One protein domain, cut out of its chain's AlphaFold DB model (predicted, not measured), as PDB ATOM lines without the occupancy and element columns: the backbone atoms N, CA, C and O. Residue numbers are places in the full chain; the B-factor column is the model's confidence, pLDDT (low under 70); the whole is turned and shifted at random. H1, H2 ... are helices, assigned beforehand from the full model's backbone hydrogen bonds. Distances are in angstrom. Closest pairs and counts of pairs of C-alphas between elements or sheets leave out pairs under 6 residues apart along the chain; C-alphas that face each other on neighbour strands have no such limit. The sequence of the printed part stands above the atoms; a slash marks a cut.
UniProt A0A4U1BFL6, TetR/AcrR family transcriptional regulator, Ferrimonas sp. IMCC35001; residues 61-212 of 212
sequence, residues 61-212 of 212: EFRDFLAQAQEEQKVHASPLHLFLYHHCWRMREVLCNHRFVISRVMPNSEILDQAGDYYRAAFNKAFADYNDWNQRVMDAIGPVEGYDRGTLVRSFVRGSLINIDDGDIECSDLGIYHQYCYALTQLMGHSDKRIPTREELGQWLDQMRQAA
ATOM      1  N   GLU A  61      70.609  32.925-119.754       96.62
ATOM      2  CA  GLU A  61      71.747  32.218-119.150       96.62
ATOM      3  C   GLU A  61      71.766  30.727-119.510       96.62
ATOM      4  O   GLU A  61      72.783  30.210-119.968       96.62
ATOM      5  N   PHE A  62      70.638  30.023-119.373       97.56
ATOM      6  CA  PHE A  62      70.577  28.598-119.723       97.56
ATOM      7  C   PHE A  62      70.729  28.340-121.225       97.56
ATOM      8  O   PHE A  62      71.330  27.336-121.613       97.56
ATOM      9  N   ARG A  63      70.228  29.245-122.074       97.75
ATOM     10  CA  ARG A  63      70.448  29.172-123.525       97.75
ATOM     11  C   ARG A  63      71.916  29.376-123.880       97.75
ATOM     12  O   ARG A  63      72.431  28.605-124.681       97.75
ATOM     13  N   ASP A  64      72.581  30.345-123.260       97.19
ATOM     14  CA  ASP A  64      74.008  30.602-123.461       97.19
ATOM     15  C   ASP A  64      74.845  29.403-123.015       97.19
ATOM     16  O   ASP A  64      75.745  28.981-123.735       97.19
ATOM     17  N   PHE A  65      74.519  28.808-121.862       97.44
ATOM     18  CA  PHE A  65      75.202  27.602-121.396       97.44
ATOM     19  C   PHE A  65      75.040  26.458-122.393       97.44
ATOM     20  O   PHE A  65      76.021  25.803-122.720       97.44
ATOM     21  N   LEU A  66      73.831  26.217-122.901       98.12
ATOM     22  CA  LEU A  66      73.613  25.162-123.885       98.12
ATOM     23  C   LEU A  66      74.325  25.449-125.215       98.12
ATOM     24  O   LEU A  66      74.923  24.538-125.783       98.12
ATOM     25  N   ALA A  67      74.276  26.690-125.701       97.56
ATOM     26  CA  ALA A  67      74.934  27.092-126.941       97.56
ATOM     27  C   ALA A  67      76.454  26.907-126.846       97.56
ATOM     28  O   ALA A  67      77.053  26.295-127.726       97.56
ATOM     29  N   GLN A  68      77.063  27.343-125.742       96.38
ATOM     30  CA  GLN A  68      78.483  27.119-125.489       96.38
ATOM     31  C   GLN A  68      78.822  25.625-125.466       96.38
ATOM     32  O   GLN A  68      79.768  25.191-126.118       96.38
ATOM     33  N   ALA A  69      78.012  24.819-124.780       96.31
ATOM     34  CA  ALA A  69      78.241  23.384-124.680       96.31
ATOM     35  C   ALA A  69      78.176  22.672-126.048       96.31
ATOM     36  O   ALA A  69      78.876  21.689-126.296       96.31
ATOM     37  N   GLN A  70      77.337  23.174-126.959       95.38
ATOM     38  CA  GLN A  70      77.244  22.694-128.340       95.38
ATOM     39  C   GLN A  70      78.463  23.088-129.182       95.38
ATOM     40  O   GLN A  70      78.888  22.307-130.033       95.38
ATOM     41  N   GLU A  71      79.046  24.266-128.951       94.19
ATOM     42  CA  GLU A  71      80.306  24.657-129.591       94.19
ATOM     43  C   GLU A  71      81.471  23.794-129.094       94.19
ATOM     44  O   GLU A  71      82.243  23.266-129.893       94.19
ATOM     45  N   GLU A  72      81.547  23.546-127.788       92.62
ATOM     46  CA  GLU A  72      82.577  22.698-127.185       92.62
ATOM     47  C   GLU A  72      82.500  21.239-127.644       92.62
ATOM     48  O   GLU A  72      83.529  20.576-127.792       92.62
ATOM     49  N   GLN A  73      81.301  20.742-127.955       93.50
ATOM     50  CA  GLN A  73      81.113  19.400-128.508       93.50
ATOM     51  C   GLN A  73      81.815  19.212-129.863       93.50
ATOM     52  O   GLN A  73      82.159  18.088-130.226       93.50
ATOM     53  N   LYS A  74      82.075  20.299-130.604       91.44
ATOM     54  CA  LYS A  74      82.843  20.258-131.861       91.44
ATOM     55  C   LYS A  74      84.346  20.093-131.619       91.44
ATOM     56  O   LYS A  74      85.058  19.665-132.521       91.44
ATOM     57  N   VAL A  75      84.821  20.448-130.423       90.00
ATOM     58  CA  VAL A  75      86.245  20.480-130.052       90.00
ATOM     59  C   VAL A  75      86.634  19.254-129.223       90.00
ATOM     60  O   VAL A  75      87.710  18.686-129.411       90.00
ATOM     61  N   HIS A  76      85.765  18.812-128.313       90.19
ATOM     62  CA  HIS A  76      86.067  17.738-127.371       90.19
ATOM     63  C   HIS A  76      85.413  16.413-127.768       90.19
ATOM     64  O   HIS A  76      84.219  16.202-127.568       90.19
ATOM     65  N   ALA A  77      86.228  15.469-128.247       88.31
ATOM     66  CA  ALA A  77      85.768  14.116-128.566       88.31
ATOM     67  C   ALA A  77      85.444  13.267-127.318       88.31
ATOM     68  O   ALA A  77      84.592  12.385-127.374       88.31
ATOM     69  N   SER A  78      86.125  13.510-126.192       95.44
ATOM     70  CA  SER A  78      85.879  12.800-124.928       95.44
ATOM     71  C   SER A  78      84.676  13.412-124.200       95.44
ATOM     72  O   SER A  78      84.754  14.589-123.840       95.44
ATOM     73  N   PRO A  79      83.607  12.640-123.898       96.94
ATOM     74  CA  PRO A  79      82.458  13.140-123.138       96.94
ATOM     75  C   PRO A  79      82.844  13.677-121.759       96.94
ATOM     76  O   PRO A  79      82.277  14.663-121.298       96.94
ATOM     77  N   LEU A  80      83.849  13.067-121.118       97.50
ATOM     78  CA  LEU A  80      84.340  13.541-119.827       97.50
ATOM     79  C   LEU A  80      84.998  14.909-119.979       97.50
ATOM     80  O   LEU A  80      84.683  15.819-119.227       97.50
ATOM     81  N   HIS A  81      85.884  15.076-120.963       97.19
ATOM     82  CA  HIS A  81      86.534  16.369-121.174       97.19
ATOM     83  C   HIS A  81      85.522  17.437-121.583       97.19
ATOM     84  O   HIS A  81      85.571  18.522-121.020       97.19
ATOM     85  N   LEU A  82      84.569  17.120-122.466       97.69
ATOM     86  CA  LEU A  82      83.465  18.019-122.807       97.69
ATOM     87  C   LEU A  82      82.738  18.505-121.546       97.69
ATOM     88  O   LEU A  82      82.567  19.701-121.347       97.69
ATOM     89  N   PHE A  83      82.361  17.583-120.660       98.06
ATOM     90  CA  PHE A  83      81.671  17.930-119.423       98.06
ATOM     91  C   PHE A  83      82.522  18.813-118.500       98.06
ATOM     92  O   PHE A  83      82.047  19.818-117.973       98.06
ATOM     93  N   LEU A  84      83.786  18.437-118.296       98.25
ATOM     94  CA  LEU A  84      84.690  19.132-117.384       98.25
ATOM     95  C   LEU A  84      85.053  20.534-117.886       98.25
ATOM     96  O   LEU A  84      84.978  21.485-117.108       98.25
ATOM     97  N   TYR A  85      85.396  20.679-119.169       97.94
ATOM     98  CA  TYR A  85      85.718  21.978-119.760       97.94
ATOM     99  C   TYR A  85      84.496  22.896-119.815       97.94
ATOM    100  O   TYR A  85      84.641  24.061-119.454       97.94
ATOM    101  N   HIS A  86      83.295  22.377-120.096       98.00
ATOM    102  CA  HIS A  86      82.058  23.171-120.052       98.00
ATOM    103  C   HIS A  86      81.818  23.799-118.681       98.00
ATOM    104  O   HIS A  86      81.537  24.991-118.535       98.00
ATOM    105  N   HIS A  87      81.946  23.000-117.620       98.12
ATOM    106  CA  HIS A  87      81.742  23.512-116.267       98.12
ATOM    107  C   HIS A  87      82.910  24.394-115.801       98.12
ATOM    108  O   HIS A  87      82.667  25.354-115.064       98.12
ATOM    109  N   CYS A  88      84.141  24.154-116.267       97.75
ATOM    110  CA  CYS A  88      85.258  25.087-116.078       97.75
ATOM    111  C   CYS A  88      85.020  26.417-116.799       97.75
ATOM    112  O   CYS A  88      85.311  27.469-116.237       97.75
ATOM    113  N   TRP A  89      84.450  26.403-118.003       97.12
ATOM    114  CA  TRP A  89      84.081  27.616-118.726       97.12
ATOM    115  C   TRP A  89      83.067  28.434-117.926       97.12
ATOM    116  O   TRP A  89      83.267  29.628-117.720       97.12
ATOM    117  N   ARG A  90      82.035  27.792-117.362       97.25
ATOM    118  CA  ARG A  90      81.065  28.486-116.495       97.25
ATOM    119  C   ARG A  90      81.725  29.125-115.272       97.25
ATOM    120  O   ARG A  90      81.376  30.243-114.911       97.25
ATOM    121  N   MET A  91      82.682  28.436-114.650       97.12
ATOM    122  CA  MET A  91      83.481  28.980-113.546       97.12
ATOM    123  C   MET A  91      84.328  30.180-113.995       97.12
ATOM    124  O   MET A  91      84.325  31.214-113.329       97.12
ATOM    125  N   ARG A  92      84.984  30.084-115.156       96.38
ATOM    126  CA  ARG A  92      85.757  31.173-115.768       96.38
ATOM    127  C   ARG A  92      84.887  32.399-116.039       96.38
ATOM    128  O   ARG A  92      85.322  33.518-115.793       96.38
ATOM    129  N   GLU A  93      83.664  32.217-116.530       96.44
ATOM    130  CA  GLU A  93      82.744  33.334-116.768       96.44
ATOM    131  C   GLU A  93      82.455  34.125-115.484       96.44
ATOM    132  O   GLU A  93      82.387  35.352-115.515       96.44
ATOM    133  N   VAL A  94      82.347  33.440-114.345       96.62
ATOM    134  CA  VAL A  94      82.176  34.082-113.037       96.62
ATOM    135  C   VAL A  94      83.470  34.779-112.602       96.62
ATOM    136  O   VAL A  94      83.455  35.978-112.338       96.62
ATOM    137  N   LEU A  95      84.601  34.066-112.594       95.81
ATOM    138  CA  LEU A  95      85.868  34.576-112.050       95.81
ATOM    139  C   LEU A  95      86.525  35.662-112.912       95.81
ATOM    140  O   LEU A  95      87.064  36.633-112.393       95.81
ATOM    141  N   CYS A  96      86.523  35.485-114.231       94.56
ATOM    142  CA  CYS A  96      87.274  36.326-115.165       94.56
ATOM    143  C   CYS A  96      86.403  37.412-115.800       94.56
ATOM    144  O   CYS A  96      86.885  38.505-116.081       94.56
ATOM    145  N   ASN A  97      85.127  37.101-116.051       94.62
ATOM    146  CA  ASN A  97      84.200  37.993-116.751       94.62
ATOM    147  C   ASN A  97      83.148  38.612-115.821       94.62
ATOM    148  O   ASN A  97      82.267  39.338-116.296       94.62
ATOM    149  N   HIS A  98      83.243  38.337-114.515       95.19
ATOM    150  CA  HIS A  98      82.320  38.814-113.489       95.19
ATOM    151  C   HIS A  98      80.855  38.550-113.862       95.19
ATOM    152  O   HIS A  98      79.975  39.386-113.636       95.19
ATOM    153  N   ARG A  99      80.584  37.413-114.516       96.19
ATOM    154  CA  ARG A  99      79.233  37.028-114.920       96.19
ATOM    155  C   ARG A  99      78.390  36.781-113.672       96.19
ATOM    156  O   ARG A  99      78.797  36.038-112.786       96.19
ATOM    157  N   PHE A 100      77.197  37.371-113.640       96.56
ATOM    158  CA  PHE A 100      76.251  37.182-112.547       96.56
ATOM    159  C   PHE A 100      75.915  35.699-112.347       96.56
ATOM    160  O   PHE A 100      75.530  35.002-113.289       96.56
ATOM    161  N   VAL A 101      75.988  35.219-111.106       95.94
ATOM    162  CA  VAL A 101      75.649  33.833-110.775       95.94
ATOM    163  C   VAL A 101      74.131  33.666-110.718       95.94
ATOM    164  O   VAL A 101      73.508  33.769-109.660       95.94
ATOM    165  N   ILE A 102      73.516  33.334-111.857       93.62
ATOM    166  CA  ILE A 102      72.054  33.172-111.973       93.62
ATOM    167  C   ILE A 102      71.462  32.150-110.995       93.62
ATOM    168  O   ILE A 102      70.314  32.253-110.579       93.62
ATOM    169  N   SER A 103      72.274  31.192-110.546       89.88
ATOM    170  CA  SER A 103      71.918  30.226-109.507       89.88
ATOM    171  C   SER A 103      71.534  30.846-108.153       89.88
ATOM    172  O   SER A 103      70.886  30.162-107.354       89.88
ATOM    173  N   ARG A 104      71.896  32.111-107.892       89.88
ATOM    174  CA  ARG A 104      71.448  32.880-106.717       89.88
ATOM    175  C   ARG A 104      69.973  33.269-106.807       89.88
ATOM    176  O   ARG A 104      69.308  33.358-105.783       89.88
ATOM    177  N   VAL A 105      69.459  33.446-108.022       86.94
ATOM    178  CA  VAL A 105      68.074  33.856-108.297       86.94
ATOM    179  C   VAL A 105      67.469  32.904-109.318       86.94
ATOM    180  O   VAL A 105      66.945  33.286-110.359       86.94
ATOM    181  N   MET A 106      67.591  31.614-109.008       86.94
ATOM    182  CA  MET A 106      66.942  30.569-109.778       86.94
ATOM    183  C   MET A 106      65.423  30.744-109.643       86.94
ATOM    184  O   MET A 106      64.947  30.694-108.504       86.94
ATOM    185  N   PRO A 107      64.665  30.933-110.741       87.00
ATOM    186  CA  PRO A 107      63.217  31.079-110.657       87.00
ATOM    187  C   PRO A 107      62.591  29.889-109.921       87.00
ATOM    188  O   PRO A 107      62.676  28.746-110.371       87.00
ATOM    189  N   ASN A 108      62.015  30.160-108.751       89.62
ATOM    190  CA  ASN A 108      61.223  29.205-107.983       89.62
ATOM    191  C   ASN A 108      59.751  29.290-108.424       89.62
ATOM    192  O   ASN A 108      59.402  30.096-109.288       89.62
ATOM    193  N   SER A 109      58.881  28.466-107.835       89.06
ATOM    194  CA  SER A 109      57.451  28.473-108.170       89.06
ATOM    195  C   SER A 109      56.823  29.858-108.004       89.06
ATOM    196  O   SER A 109      56.126  30.311-108.896       89.06
ATOM    197  N   GLU A 110      57.160  30.577-106.932       91.31
ATOM    198  CA  GLU A 110      56.634  31.918-106.661       91.31
ATOM    199  C   GLU A 110      56.998  32.940-107.752       91.31
ATOM    200  O   GLU A 110      56.135  33.689-108.206       91.31
ATOM    201  N   ILE A 111      58.257  32.963-108.206       92.00
ATOM    202  CA  ILE A 111      58.694  33.843-109.301       92.00
ATOM    203  C   ILE A 111      58.027  33.424-110.617       92.00
ATOM    204  O   ILE A 111      57.594  34.276-111.389       92.00
ATOM    205  N   LEU A 112      57.929  32.120-110.883       93.56
ATOM    206  CA  LEU A 112      57.325  31.605-112.114       93.56
ATOM    207  C   LEU A 112      55.815  31.852-112.183       93.56
ATOM    208  O   LEU A 112      55.298  32.071-113.275       93.56
ATOM    209  N   ASP A 113      55.118  31.856-111.050       94.00
ATOM    210  CA  ASP A 113      53.686  32.157-110.972       94.00
ATOM    211  C   ASP A 113      53.386  33.640-111.246       94.00
ATOM    212  O   ASP A 113      52.299  33.982-111.710       94.00
ATOM    213  N   GLN A 114      54.361  34.521-111.003       94.56
ATOM    214  CA  GLN A 114      54.275  35.959-111.286       94.56
ATOM    215  C   GLN A 114      54.749  36.337-112.699       94.56
ATOM    216  O   GLN A 114      54.572  37.484-113.127       94.56
ATOM    217  N   ALA A 115      55.381  35.405-113.410       96.00
ATOM    218  CA  ALA A 115      55.830  35.602-114.778       96.00
ATOM    219  C   ALA A 115      54.716  35.250-115.774       96.00
ATOM    220  O   ALA A 115      53.952  34.303-115.589       96.00
ATOM    221  N   GLY A 116      54.645  35.996-116.871       95.56
ATOM    222  CA  GLY A 116      53.748  35.710-117.978       95.56
ATOM    223  C   GLY A 116      54.063  34.369-118.645       95.56
ATOM    224  O   GLY A 116      55.214  33.920-118.692       95.56
ATOM    225  N   ASP A 117      53.034  33.756-119.234       96.31
ATOM    226  CA  ASP A 117      53.105  32.423-119.848       96.31
ATOM    227  C   ASP A 117      54.257  32.266-120.841       96.31
ATOM    228  O   ASP A 117      54.934  31.238-120.851       96.31
ATOM    229  N   TYR A 118      54.509  33.307-121.640       95.06
ATOM    230  CA  TYR A 118      55.608  33.337-122.600       95.06
ATOM    231  C   TYR A 118      56.970  33.112-121.927       95.06
ATOM    232  O   TYR A 118      57.728  32.235-122.345       95.06
ATOM    233  N   TYR A 119      57.274  33.867-120.867       96.38
ATOM    234  CA  TYR A 119      58.558  33.788-120.169       96.38
ATOM    235  C   TYR A 119      58.687  32.498-119.369       96.38
ATOM    236  O   TYR A 119      59.725  31.840-119.435       96.38
ATOM    237  N   ARG A 120      57.616  32.082-118.688       97.06
ATOM    238  CA  ARG A 120      57.576  30.811-117.959       97.06
ATOM    239  C   ARG A 120      57.833  29.617-118.880       97.06
ATOM    240  O   ARG A 120      58.672  28.773-118.573       97.06
ATOM    241  N   ALA A 121      57.154  29.552-120.026       97.06
ATOM    242  CA  ALA A 121      57.350  28.479-120.998       97.06
ATOM    243  C   ALA A 121      58.768  28.495-121.590       97.06
ATOM    244  O   ALA A 121      59.406  27.445-121.697       97.06
ATOM    245  N   ALA A 122      59.285  29.681-121.931       97.06
ATOM    246  CA  ALA A 122      60.635  29.835-122.462       97.06
ATOM    247  C   ALA A 122      61.711  29.380-121.463       97.06
ATOM    248  O   ALA A 122      62.646  28.681-121.863       97.06
ATOM    249  N   PHE A 123      61.555  29.727-120.183       97.69
ATOM    250  CA  PHE A 123      62.450  29.301-119.113       97.69
ATOM    251  C   PHE A 123      62.404  27.793-118.897       97.69
ATOM    252  O   PHE A 123      63.449  27.150-118.938       97.69
ATOM    253  N   ASN A 124      61.207  27.220-118.729       97.25
ATOM    254  CA  ASN A 124      61.046  25.782-118.511       97.25
ATOM    255  C   ASN A 124      61.695  24.980-119.640       97.25
ATOM    256  O   ASN A 124      62.392  24.002-119.377       97.25
ATOM    257  N   LYS A 125      61.532  25.436-120.888       98.00
ATOM    258  CA  LYS A 125      62.199  24.830-122.036       98.00
ATOM    259  C   LYS A 125      63.722  24.963-121.961       98.00
ATOM    260  O   LYS A 125      64.406  23.956-122.072       98.00
ATOM    261  N   ALA A 126      64.257  26.170-121.773       98.00
ATOM    262  CA  ALA A 126      65.708  26.382-121.737       98.00
ATOM    263  C   ALA A 126      66.383  25.604-120.595       98.00
ATOM    264  O   ALA A 126      67.449  25.018-120.779       98.00
ATOM    265  N   PHE A 127      65.739  25.567-119.427       96.62
ATOM    266  CA  PHE A 127      66.212  24.818-118.274       96.62
ATOM    267  C   PHE A 127      66.183  23.306-118.524       96.62
ATOM    268  O   PHE A 127      67.173  22.631-118.245       96.62
ATOM    269  N   ALA A 128      65.086  22.779-119.079       97.25
ATOM    270  CA  ALA A 128      64.986  21.371-119.456       97.25
ATOM    271  C   ALA A 128      66.040  20.999-120.509       97.25
ATOM    272  O   ALA A 128      66.826  20.090-120.269       97.25
ATOM    273  N   ASP A 129      66.147  21.763-121.599       98.38
ATOM    274  CA  ASP A 129      67.090  21.493-122.690       98.38
ATOM    275  C   ASP A 129      68.551  21.430-122.183       98.38
ATOM    276  O   ASP A 129      69.323  20.552-122.585       98.38
ATOM    277  N   TYR A 130      68.947  22.335-121.275       97.62
ATOM    278  CA  TYR A 130      70.291  22.325-120.687       97.62
ATOM    279  C   TYR A 130      70.504  21.162-119.704       97.62
ATOM    280  O   TYR A 130      71.581  20.557-119.679       97.62
ATOM    281  N   ASN A 131      69.501  20.808-118.899       95.62
ATOM    282  CA  ASN A 131      69.593  19.651-118.005       95.62
ATOM    283  C   ASN A 131      69.643  18.329-118.777       95.62
ATOM    284  O   ASN A 131      70.450  17.466-118.435       95.62
ATOM    285  N   ASP A 132      68.857  18.200-119.843       96.69
ATOM    286  CA  ASP A 132      68.862  17.040-120.731       96.69
ATOM    287  C   ASP A 132      70.206  16.904-121.448       96.69
ATOM    288  O   ASP A 132      70.708  15.798-121.636       96.69
ATOM    289  N   TRP A 133      70.832  18.019-121.839       97.31
ATOM    290  CA  TRP A 133      72.205  17.992-122.340       97.31
ATOM    291  C   TRP A 133      73.185  17.467-121.285       97.31
ATOM    292  O   TRP A 133      73.941  16.544-121.585       97.31
ATOM    293  N   ASN A 134      73.139  17.982-120.049       96.31
ATOM    294  CA  ASN A 134      74.025  17.509-118.979       96.31
ATOM    295  C   ASN A 134      73.846  16.010-118.724       96.31
ATOM    296  O   ASN A 134      74.837  15.288-118.649       96.31
ATOM    297  N   GLN A 135      72.599  15.540-118.638       95.06
ATOM    298  CA  GLN A 135      72.311  14.130-118.404       95.06
ATOM    299  C   GLN A 135      72.826  13.254-119.550       95.06
ATOM    300  O   GLN A 135      73.531  12.287-119.295       95.06
ATOM    301  N   ARG A 136      72.584  13.636-120.811       95.75
ATOM    302  CA  ARG A 136      73.092  12.887-121.974       95.75
ATOM    303  C   ARG A 136      74.613  12.796-122.002       95.75
ATOM    304  O   ARG A 136      75.150  11.757-122.372       95.75
ATOM    305  N   VAL A 137      75.316  13.872-121.644       96.69
ATOM    306  CA  VAL A 137      76.782  13.838-121.573       96.69
ATOM    307  C   VAL A 137      77.236  12.931-120.433       96.69
ATOM    308  O   VAL A 137      78.128  12.119-120.651       96.69
ATOM    309  N   MET A 138      76.599  12.999-119.260       95.12
ATOM    310  CA  MET A 138      76.890  12.090-118.145       95.12
ATOM    311  C   MET A 138      76.669  10.620-118.524       95.12
ATOM    312  O   MET A 138      77.553   9.795-118.303       95.12
ATOM    313  N   ASP A 139      75.555  10.301-119.183       94.25
ATOM    314  CA  ASP A 139      75.260   8.946-119.658       94.25
ATOM    315  C   ASP A 139      76.315   8.462-120.671       94.25
ATOM    316  O   ASP A 139      76.729   7.303-120.640       94.25
ATOM    317  N   ALA A 140      76.805   9.360-121.536       95.81
ATOM    318  CA  ALA A 140      77.868   9.073-122.499       95.81
ATOM    319  C   ALA A 140      79.259   8.915-121.856       95.81
ATOM    320  O   ALA A 140      80.122   8.243-122.424       95.81
ATOM    321  N   ILE A 141      79.507   9.514-120.684       96.06
ATOM    322  CA  ILE A 141      80.706   9.218-119.887       96.06
ATOM    323  C   ILE A 141      80.611   7.777-119.374       96.06
ATOM    324  O   ILE A 141      81.600   7.043-119.432       96.06
ATOM    325  N   GLY A 142      79.437   7.359-118.921       91.75
ATOM    326  CA  GLY A 142      79.125   5.980-118.571       91.75
ATOM    327  C   GLY A 142      78.135   5.924-117.409       91.75
ATOM    328  O   GLY A 142      78.318   6.642-116.428       91.75
ATOM    329  N   PRO A 143      77.101   5.073-117.469       84.06
ATOM    330  CA  PRO A 143      76.145   4.961-116.379       84.06
ATOM    331  C   PRO A 143      76.818   4.372-115.132       84.06
ATOM    332  O   PRO A 143      77.561   3.393-115.215       84.06
ATOM    333  N   VAL A 144      76.529   4.954-113.968       83.00
ATOM    334  CA  VAL A 144      76.957   4.439-112.660       83.00
ATOM    335  C   VAL A 144      75.719   4.255-111.791       83.00
ATOM    336  O   VAL A 144      75.018   5.219-111.485       83.00
ATOM    337  N   GLU A 145      75.443   3.014-111.401       82.62
ATOM    338  CA  GLU A 145      74.256   2.665-110.618       82.62
ATOM    339  C   GLU A 145      74.315   3.183-109.165       82.62
ATOM    340  O   GLU A 145      75.375   3.486-108.610       82.62
ATOM    341  N   GLY A 146      73.142   3.260-108.527       79.31
ATOM    342  CA  GLY A 146      72.993   3.395-107.073       79.31
ATOM    343  C   GLY A 146      72.591   4.777-106.547       79.31
ATOM    344  O   GLY A 146      71.882   4.840-105.546       79.31
ATOM    345  N   TYR A 147      72.972   5.878-107.203       85.12
ATOM    346  CA  TYR A 147      72.653   7.240-106.738       85.12
ATOM    347  C   TYR A 147      72.151   8.137-107.871       85.12
ATOM    348  O   TYR A 147      72.547   7.964-109.021       85.12
ATOM    349  N   ASP A 148      71.351   9.160-107.542       90.00
ATOM    350  CA  ASP A 148      71.018  10.245-108.477       90.00
ATOM    351  C   ASP A 148      72.219  11.194-108.634       90.00
ATOM    352  O   ASP A 148      72.324  12.267-108.028       90.00
ATOM    353  N   ARG A 149      73.172  10.744-109.450       91.81
ATOM    354  CA  ARG A 149      74.416  11.451-109.762       91.81
ATOM    355  C   ARG A 149      74.142  12.787-110.449       91.81
ATOM    356  O   ARG A 149      74.835  13.762-110.164       91.81
ATOM    357  N   GLY A 150      73.114  12.860-111.294       92.44
ATOM    358  CA  GLY A 150      72.716  14.095-111.972       92.44
ATOM    359  C   GLY A 150      72.325  15.187-110.976       92.44
ATOM    360  O   GLY A 150      72.815  16.313-111.060       92.44
ATOM    361  N   THR A 151      71.498  14.859-109.979       92.38
ATOM    362  CA  THR A 151      71.112  15.809-108.921       92.38
ATOM    363  C   THR A 151      72.293  16.207-108.039       92.38
ATOM    364  O   THR A 151      72.435  17.394-107.722       92.38
ATOM    365  N   LEU A 152      73.166  15.259-107.682       93.81
ATOM    366  CA  LEU A 152      74.373  15.544-106.899       93.81
ATOM    367  C   LEU A 152      75.293  16.529-107.625       93.81
ATOM    368  O   LEU A 152      75.691  17.545-107.051       93.81
ATOM    369  N   VAL A 153      75.574  16.275-108.903       95.44
ATOM    370  CA  VAL A 153      76.419  17.144-109.724       95.44
ATOM    371  C   VAL A 153      75.782  18.521-109.901       95.44
ATOM    372  O   VAL A 153      76.457  19.523-109.676       95.44
ATOM    373  N   ARG A 154      74.480  18.614-110.210       93.88
ATOM    374  CA  ARG A 154      73.784  19.913-110.312       93.88
ATOM    375  C   ARG A 154      73.873  20.722-109.017       93.88
ATOM    376  O   ARG A 154      74.132  21.924-109.066       93.88
ATOM    377  N   SER A 155      73.684  20.069-107.872       94.88
ATOM    378  CA  SER A 155      73.768  20.712-106.554       94.88
ATOM    379  C   SER A 155      75.181  21.218-106.267       94.88
ATOM    380  O   SER A 155      75.352  22.358-105.834       94.88
ATOM    381  N   PHE A 156      76.195  20.410-106.579       97.31
ATOM    382  CA  PHE A 156      77.596  20.786-106.422       97.31
ATOM    383  C   PHE A 156      78.003  21.944-107.336       97.31
ATOM    384  O   PHE A 156      78.601  22.906-106.860       97.31
ATOM    385  N   VAL A 157      77.646  21.892-108.623       96.62
ATOM    386  CA  VAL A 157      77.908  22.969-109.591       96.62
ATOM    387  C   VAL A 157      77.270  24.270-109.108       96.62
ATOM    388  O   VAL A 157      77.928  25.307-109.067       96.62
ATOM    389  N   ARG A 158      76.001  24.216-108.676       94.75
ATOM    390  CA  ARG A 158      75.284  25.378-108.137       94.75
ATOM    391  C   ARG A 158      76.011  25.983-106.933       94.75
ATOM    392  O   ARG A 158      76.259  27.185-106.922       94.75
ATOM    393  N   GLY A 159      76.334  25.161-105.935       95.88
ATOM    394  CA  GLY A 159      76.997  25.613-104.710       95.88
ATOM    395  C   GLY A 159      78.407  26.142-104.967       95.88
ATOM    396  O   GLY A 159      78.783  27.172-104.420       95.88
ATOM    397  N   SER A 160      79.157  25.491-105.855       96.38
ATOM    398  CA  SER A 160      80.516  25.906-106.210       96.38
ATOM    399  C   SER A 160      80.526  27.277-106.874       96.38
ATOM    400  O   SER A 160      81.294  28.128-106.451       96.38
ATOM    401  N   LEU A 161      79.640  27.528-107.848       95.94
ATOM    402  CA  LEU A 161      79.561  28.829-108.527       95.94
ATOM    403  C   LEU A 161      79.185  29.976-107.575       95.94
ATOM    404  O   LEU A 161      79.678  31.085-107.735       95.94
ATOM    405  N   ILE A 162      78.339  29.715-106.575       94.81
ATOM    406  CA  ILE A 162      78.006  30.696-105.530       94.81
ATOM    407  C   ILE A 162      79.224  30.949-104.629       94.81
ATOM    408  O   ILE A 162      79.594  32.096-104.398       94.81
ATOM    409  N   ASN A 163      79.885  29.887-104.165       94.62
ATOM    410  CA  ASN A 163      81.025  30.004-103.258       94.62
ATOM    411  C   ASN A 163      82.221  30.726-103.892       94.62
ATOM    412  O   ASN A 163      82.862  31.525-103.217       94.62
ATOM    413  N   ILE A 164      82.528  30.465-105.168       94.19
ATOM    414  CA  ILE A 164      83.640  31.146-105.850       94.19
ATOM    415  C   ILE A 164      83.364  32.637-106.076       94.19
ATOM    416  O   ILE A 164      84.292  33.428-106.024       94.19
ATOM    417  N   ASP A 165      82.103  33.015-106.302       94.06
ATOM    418  CA  ASP A 165      81.675  34.408-106.486       94.06
ATOM    419  C   ASP A 165      81.682  35.182-105.154       94.06
ATOM    420  O   ASP A 165      81.897  36.394-105.109       94.06
ATOM    421  N   ASP A 166      81.476  34.477-104.036       91.56
ATOM    422  CA  ASP A 166      81.629  35.049-102.698       91.56
ATOM    423  C   ASP A 166      83.088  35.141-102.237       91.56
ATOM    424  O   ASP A 166      83.413  36.047-101.467       91.56
ATOM    425  N   GLY A 167      83.948  34.242-102.717       89.25
ATOM    426  CA  GLY A 167      85.370  34.196-102.396       89.25
ATOM    427  C   GLY A 167      86.223  35.226-103.140       89.25
ATOM    428  O   GLY A 167      85.806  35.823-104.129       89.25
ATOM    429  N   ASP A 168      87.453  35.402-102.660       87.00
ATOM    430  CA  ASP A 168      88.499  36.191-103.321       87.00
ATOM    431  C   ASP A 168      89.418  35.245-104.107       87.00
ATOM    432  O   ASP A 168      90.548  34.957-103.714       87.00
ATOM    433  N   ILE A 169      88.852  34.621-105.145       92.00
ATOM    434  CA  ILE A 169      89.543  33.631-105.979       92.00
ATOM    435  C   ILE A 169      89.938  34.289-107.294       92.00
ATOM    436  O   ILE A 169      89.104  34.840-108.011       92.00
ATOM    437  N   GLU A 170      91.215  34.188-107.648       92.75
ATOM    438  CA  GLU A 170      91.702  34.721-108.911       92.75
ATOM    439  C   GLU A 170      91.295  33.840-110.099       92.75
ATOM    440  O   GLU A 170      91.379  32.613-110.068       92.75
ATOM    441  N   CYS A 171      90.964  34.488-111.218       91.19
ATOM    442  CA  CYS A 171      90.723  33.842-112.512       91.19
ATOM    443  C   CYS A 171      91.838  32.861-112.938       91.19
ATOM    444  O   CYS A 171      91.561  31.889-113.640       91.19
ATOM    445  N   SER A 172      93.091  33.120-112.546       91.69
ATOM    446  CA  SER A 172      94.282  32.321-112.866       91.69
ATOM    447  C   SER A 172      94.576  31.174-111.896       91.69
ATOM    448  O   SER A 172      95.568  30.473-112.097       91.69
ATOM    449  N   ASP A 173      93.760  30.955-110.862       95.12
ATOM    450  CA  ASP A 173      94.001  29.878-109.901       95.12
ATOM    451  C   ASP A 173      93.739  28.499-110.533       95.12
ATOM    452  O   ASP A 173      92.652  27.940-110.460       95.12
ATOM    453  N   LEU A 174      94.754  27.891-111.146       96.38
ATOM    454  CA  LEU A 174      94.640  26.548-111.739       96.38
ATOM    455  C   LEU A 174      94.295  25.460-110.708       96.38
ATOM    456  O   LEU A 174      93.834  24.375-111.079       96.38
ATOM    457  N   GLY A 175      94.529  25.721-109.418       96.88
ATOM    458  CA  GLY A 175      94.165  24.834-108.327       96.88
ATOM    459  C   GLY A 175      92.656  24.647-108.233       96.88
ATOM    460  O   GLY A 175      92.210  23.496-108.163       96.88
ATOM    461  N   ILE A 176      91.881  25.737-108.315       96.75
ATOM    462  CA  ILE A 176      90.419  25.671-108.189       96.75
ATOM    463  C   ILE A 176      89.783  24.916-109.358       96.75
ATOM    464  O   ILE A 176      88.969  24.024-109.126       96.75
ATOM    465  N   TYR A 177      90.214  25.171-110.600       98.19
ATOM    466  CA  TYR A 177      89.701  24.457-111.776       98.19
ATOM    467  C   TYR A 177      90.017  22.963-111.709       98.19
ATOM    468  O   TYR A 177      89.145  22.126-111.934       98.19
ATOM    469  N   HIS A 178      91.250  22.601-111.342       98.31
ATOM    470  CA  HIS A 178      91.633  21.196-111.227       98.31
ATOM    471  C   HIS A 178      90.867  20.481-110.102       98.31
ATOM    472  O   HIS A 178      90.404  19.354-110.285       98.31
ATOM    473  N   GLN A 179      90.701  21.126-108.940       97.75
ATOM    474  CA  GLN A 179      89.899  20.586-107.838       97.75
ATOM    475  C   GLN A 179      88.432  20.426-108.240       97.75
ATOM    476  O   GLN A 179      87.804  19.424-107.897       97.75
ATOM    477  N   TYR A 180      87.897  21.381-108.992       98.19
ATOM    478  CA  TYR A 180      86.541  21.331-109.512       98.19
ATOM    479  C   TYR A 180      86.355  20.169-110.495       98.19
ATOM    480  O   TYR A 180      85.424  19.380-110.333       98.19
ATOM    481  N   CYS A 181      87.294  19.976-111.429       98.44
ATOM    482  CA  CYS A 181      87.319  18.817-112.320       98.44
ATOM    483  C   CYS A 181      87.351  17.495-111.552       98.44
ATOM    484  O   CYS A 181      86.581  16.580-111.842       98.44
ATOM    485  N   TYR A 182      88.225  17.401-110.549       98.31
ATOM    486  CA  TYR A 182      88.317  16.228-109.691       98.31
ATOM    487  C   TYR A 182      86.985  15.944-108.989       98.31
ATOM    488  O   TYR A 182      86.473  14.829-109.074       98.31
ATOM    489  N   ALA A 183      86.388  16.952-108.348       98.19
ATOM    490  CA  ALA A 183      85.130  16.804-107.628       98.19
ATOM    491  C   ALA A 183      83.980  16.363-108.546       98.19
ATOM    492  O   ALA A 183      83.249  15.440-108.191       98.19
ATOM    493  N   LEU A 184      83.849  16.953-109.740       98.00
ATOM    494  CA  LEU A 184      82.840  16.542-110.725       98.00
ATOM    495  C   LEU A 184      83.011  15.072-111.123       98.00
ATOM    496  O   LEU A 184      82.048  14.310-111.084       98.00
ATOM    497  N   THR A 185      84.236  14.649-111.434       97.44
ATOM    498  CA  THR A 185      84.544  13.258-111.789       97.44
ATOM    499  C   THR A 185      84.206  12.277-110.661       97.44
ATOM    500  O   THR A 185      83.590  11.238-110.912       97.44
ATOM    501  N   GLN A 186      84.536  12.614-109.409       95.88
ATOM    502  CA  GLN A 186      84.189  11.792-108.242       95.88
ATOM    503  C   GLN A 186      82.673  11.735-108.011       95.88
ATOM    504  O   GLN A 186      82.119  10.664-107.760       95.88
ATOM    505  N   LEU A 187      81.983  12.872-108.127       95.50
ATOM    506  CA  LEU A 187      80.536  12.950-107.935       95.50
ATOM    507  C   LEU A 187      79.774  12.146-108.979       95.50
ATOM    508  O   LEU A 187      78.762  11.551-108.618       95.50
ATOM    509  N   MET A 188      80.280  12.072-110.212       95.25
ATOM    510  CA  MET A 188      79.756  11.203-111.270       95.25
ATOM    511  C   MET A 188      80.085   9.716-111.058       95.25
ATOM    512  O   MET A 188      79.448   8.869-111.670       95.25
ATOM    513  N   GLY A 189      81.013   9.377-110.155       94.31
ATOM    514  CA  GLY A 189      81.392   7.993-109.848       94.31
ATOM    515  C   GLY A 189      82.501   7.423-110.738       94.31
ATOM    516  O   GLY A 189      82.632   6.209-110.832       94.31
ATOM    517  N   HIS A 190      83.304   8.279-111.372       94.81
ATOM    518  CA  HIS A 190      84.344   7.890-112.330       94.81
ATOM    519  C   HIS A 190      85.756   8.148-111.796       94.81
ATOM    520  O   HIS A 190      86.577   8.782-112.456       94.81
ATOM    521  N   SER A 191      86.036   7.702-110.571       91.62
ATOM    522  CA  SER A 191      87.292   7.991-109.864       91.62
ATOM    523  C   SER A 191      88.550   7.454-110.554       91.62
ATOM    524  O   SER A 191      89.646   7.946-110.295       91.62
ATOM    525  N   ASP A 192      88.381   6.473-111.433       92.38
ATOM    526  CA  ASP A 192      89.395   5.846-112.272       92.38
ATOM    527  C   ASP A 192      89.738   6.666-113.527       92.38
ATOM    528  O   ASP A 192      90.786   6.456-114.142       92.38
ATOM    529  N   LYS A 193      88.877   7.613-113.922       95.19
ATOM    530  CA  LYS A 193      89.077   8.391-115.144       95.19
ATOM    531  C   LYS A 193      90.057   9.537-114.939       95.19
ATOM    532  O   LYS A 193      90.008  10.287-113.965       95.19
ATOM    533  N   ARG A 194      90.923   9.719-115.936       95.50
ATOM    534  CA  ARG A 194      91.882  10.823-115.979       95.50
ATOM    535  C   ARG A 194      91.162  12.142-116.258       95.50
ATOM    536  O   ARG A 194      90.428  12.255-117.235       95.50
ATOM    537  N   ILE A 195      91.409  13.128-115.402       97.44
ATOM    538  CA  ILE A 195      90.963  14.515-115.578       97.44
ATOM    539  C   ILE A 195      92.062  15.361-116.243       97.44
ATOM    540  O   ILE A 195      93.228  14.950-116.211       97.44
ATOM    541  N   PRO A 196      91.723  16.541-116.800       97.25
ATOM    542  CA  PRO A 196      92.712  17.497-117.276       97.25
ATOM    543  C   PRO A 196      93.720  17.865-116.189       97.25
ATOM    544  O   PRO A 196      93.361  18.153-115.047       97.25
ATOM    545  N   THR A 197      94.990  17.870-116.561       97.69
ATOM    546  CA  THR A 197      96.090  18.357-115.734       97.69
ATOM    547  C   THR A 197      96.029  19.877-115.591       97.69
ATOM    548  O   THR A 197      95.389  20.579-116.375       97.69
ATOM    549  N   ARG A 198      96.741  20.422-114.598       97.62
ATOM    550  CA  ARG A 198      96.865  21.881-114.436       97.62
ATOM    551  C   ARG A 198      97.491  22.554-115.659       97.62
ATOM    552  O   ARG A 198      97.100  23.664-115.988       97.62
ATOM    553  N   GLU A 199      98.429  21.886-116.327       97.50
ATOM    554  CA  GLU A 199      99.057  22.396-117.549       97.50
ATOM    555  C   GLU A 199      98.043  22.505-118.696       97.50
ATOM    556  O   GLU A 199      97.928  23.567-119.303       97.50
ATOM    557  N   GLU A 200      97.249  21.455-118.935       97.00
ATOM    558  CA  GLU A 200      96.184  21.467-119.950       97.00
ATOM    559  C   GLU A 200      95.131  22.549-119.656       97.00
ATOM    560  O   GLU A 200      94.716  23.274-120.558       97.00
ATOM    561  N   LEU A 201      94.745  22.716-118.384       97.69
ATOM    562  CA  LEU A 201      93.823  23.776-117.961       97.69
ATOM    563  C   LEU A 201      94.416  25.179-118.160       97.69
ATOM    564  O   LEU A 201      93.698  26.083-118.584       97.69
ATOM    565  N   GLY A 202      95.709  25.365-117.888       96.88
ATOM    566  CA  GLY A 202      96.403  26.633-118.125       96.88
ATOM    567  C   GLY A 202      96.435  27.000-119.606       96.88
ATOM    568  O   GLY A 202      96.025  28.097-119.976       96.88
ATOM    569  N   GLN A 203      96.812  26.046-120.462       95.94
ATOM    570  CA  GLN A 203      96.798  26.230-121.917       95.94
ATOM    571  C   GLN A 203      95.394  26.567-122.434       95.94
ATOM    572  O   GLN A 203      95.234  27.464-123.261       95.94
ATOM    573  N   TRP A 204      94.369  25.880-121.925       95.31
ATOM    574  CA  TRP A 204      92.977  26.158-122.270       95.31
ATOM    575  C   TRP A 204      92.538  27.572-121.844       95.31
ATOM    576  O   TRP A 204      91.928  28.290-122.640       95.31
ATOM    577  N   LEU A 205      92.886  28.019-120.630       94.62
ATOM    578  CA  LEU A 205      92.584  29.380-120.171       94.62
ATOM    579  C   LEU A 205      93.266  30.445-121.037       94.62
ATOM    580  O   LEU A 205      92.633  31.452-121.365       94.62
ATOM    581  N   ASP A 206      94.518  30.223-121.436       93.75
ATOM    582  CA  ASP A 206      95.257  31.145-122.302       93.75
ATOM    583  C   ASP A 206      94.629  31.239-123.699       93.75
ATOM    584  O   ASP A 206      94.427  32.343-124.212       93.75
ATOM    585  N   GLN A 207      94.223  30.110-124.288       92.19
ATOM    586  CA  GLN A 207      93.491  30.087-125.562       92.19
ATOM    587  C   GLN A 207      92.172  30.869-125.470       92.19
ATOM    588  O   GLN A 207      91.848  31.667-126.348       92.19
ATOM    589  N   MET A 208      91.436  30.704-124.369       89.00
ATOM    590  CA  MET A 208      90.187  31.426-124.109       89.00
ATOM    591  C   MET A 208      90.374  32.922-123.838       89.00
ATOM    592  O   MET A 208      89.414  33.679-123.963       89.00
ATOM    593  N   ARG A 209      91.570  33.376-123.450       85.38
ATOM    594  CA  ARG A 209      91.890  34.812-123.371       85.38
ATOM    595  C   ARG A 209      92.210  35.401-124.737       85.38
ATOM    596  O   ARG A 209      91.874  36.548-124.979       85.38
ATOM    597  N   GLN A 210      92.847  34.635-125.618       81.62
ATOM    598  CA  GLN A 210      93.212  35.096-126.963       81.62
ATOM    599  C   GLN A 210      92.015  35.165-127.922       81.62
ATOM    600  O   GLN A 210      92.055  35.916-128.891       81.62
ATOM    601  N   ALA A 211      90.968  34.379-127.663       75.00
ATOM    602  CA  ALA A 211      89.748  34.344-128.470       75.00
ATOM    603  C   ALA A 211      88.672  35.372-128.053       75.00
ATOM    604  O   ALA A 211      87.667  35.491-128.755       75.00
ATOM    605  N   ALA A 212      88.849  36.057-126.916       59.34
ATOM    606  CA  ALA A 212      87.903  37.024-126.344       59.34
ATOM    607  C   ALA A 212      88.249  38.467-126.743       59.34
ATOM    608  O   ALA A 212      87.293  39.248-126.956       59.34
TER     609      ALA A 212
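Overview. This is residues 61 to 212 of the 212 residues of the protein "TetR/AcrR family transcriptional regulator" of Ferrimonas sp. IMCC35001 (UniProt A0A4U1BFL6). The longest helix, H5, packs with its later part at one end of a three-helix bundle, H2, H6 and H7, while its first part runs away from that bundle toward the short helix H4. H1 packs on H2 and H5, H3 touches H6, and H8 packs on the first part of H7, far from H4. The printed part has 152 residues with eight named helices, H1 to H8 in chain order, and no named strand; its class is all helix. It is compact, with a radius of gyration of the C-alphas of 15.8 A and spans of 47 by 37 by 29 A.

Arrangement. H5, residues 117 to 141, touches H2, residues 79 to 97, with residues 134 to 141 alone; the closest C-alphas are those of Pro 79 and Ile 141, 5.4 A apart. They run opposite ways at a steep tilt of 49 degrees. H1, residues 61 to 72, touches H5, the same way at a shallow tilt of 34 degrees, only just short of steep; the closest C-alphas are those of Leu 66 and Tyr 130, 5.4 A. H4, residues 109 to 114, is close to H5 but not clearly touching, the closest C-alphas being those of Leu 112 and Arg 120, 5.9 A. H2 and H6, residues 149 to 166, are the hub, each touching four helices; they run the same way at a shallow tilt of 22 degrees, closest at the C-alphas of Met 91 and Leu 161, 6.4 A. H6 and H7, residues 174 to 188, form a helical hairpin, with the closest C-alphas, of Arg 149 and Met 188, 5.6 A apart. H3, residues 102 to 105, touches H6, closest at the C-alphas of Ser 103 and Arg 158, 6.1 A. H8, residues 198 to 210, touches H7, closest at the C-alphas of Leu 174 and Arg 198, 5.8 A. Every O i to N i+4 pair is within hydrogen-bond range in H1, H2, H4, H5, H6, H7 and H8; H3 is too short for such a pair.

Along the chain. H1 begins at C-alpha 61, (71.747, 32.218, -119.150). H5 is 36.1 A long, from C-alpha 117 at (53.105, 32.423, -119.848). H2 and H6 are 25.7 A each, H2 with a kink of 27 degrees near residue 91, and H7 is 21.4 A. H8 ends at C-alpha 210, (93.212, 35.096, -126.963).

Size, cuts and confidence. The two farthest C-alphas, of Gly 116 and Glu 199, are 47.2 A apart. The printed part has no cut and no long link. Mean pLDDT of the printed part is 94.2, and residue 212 is under 70.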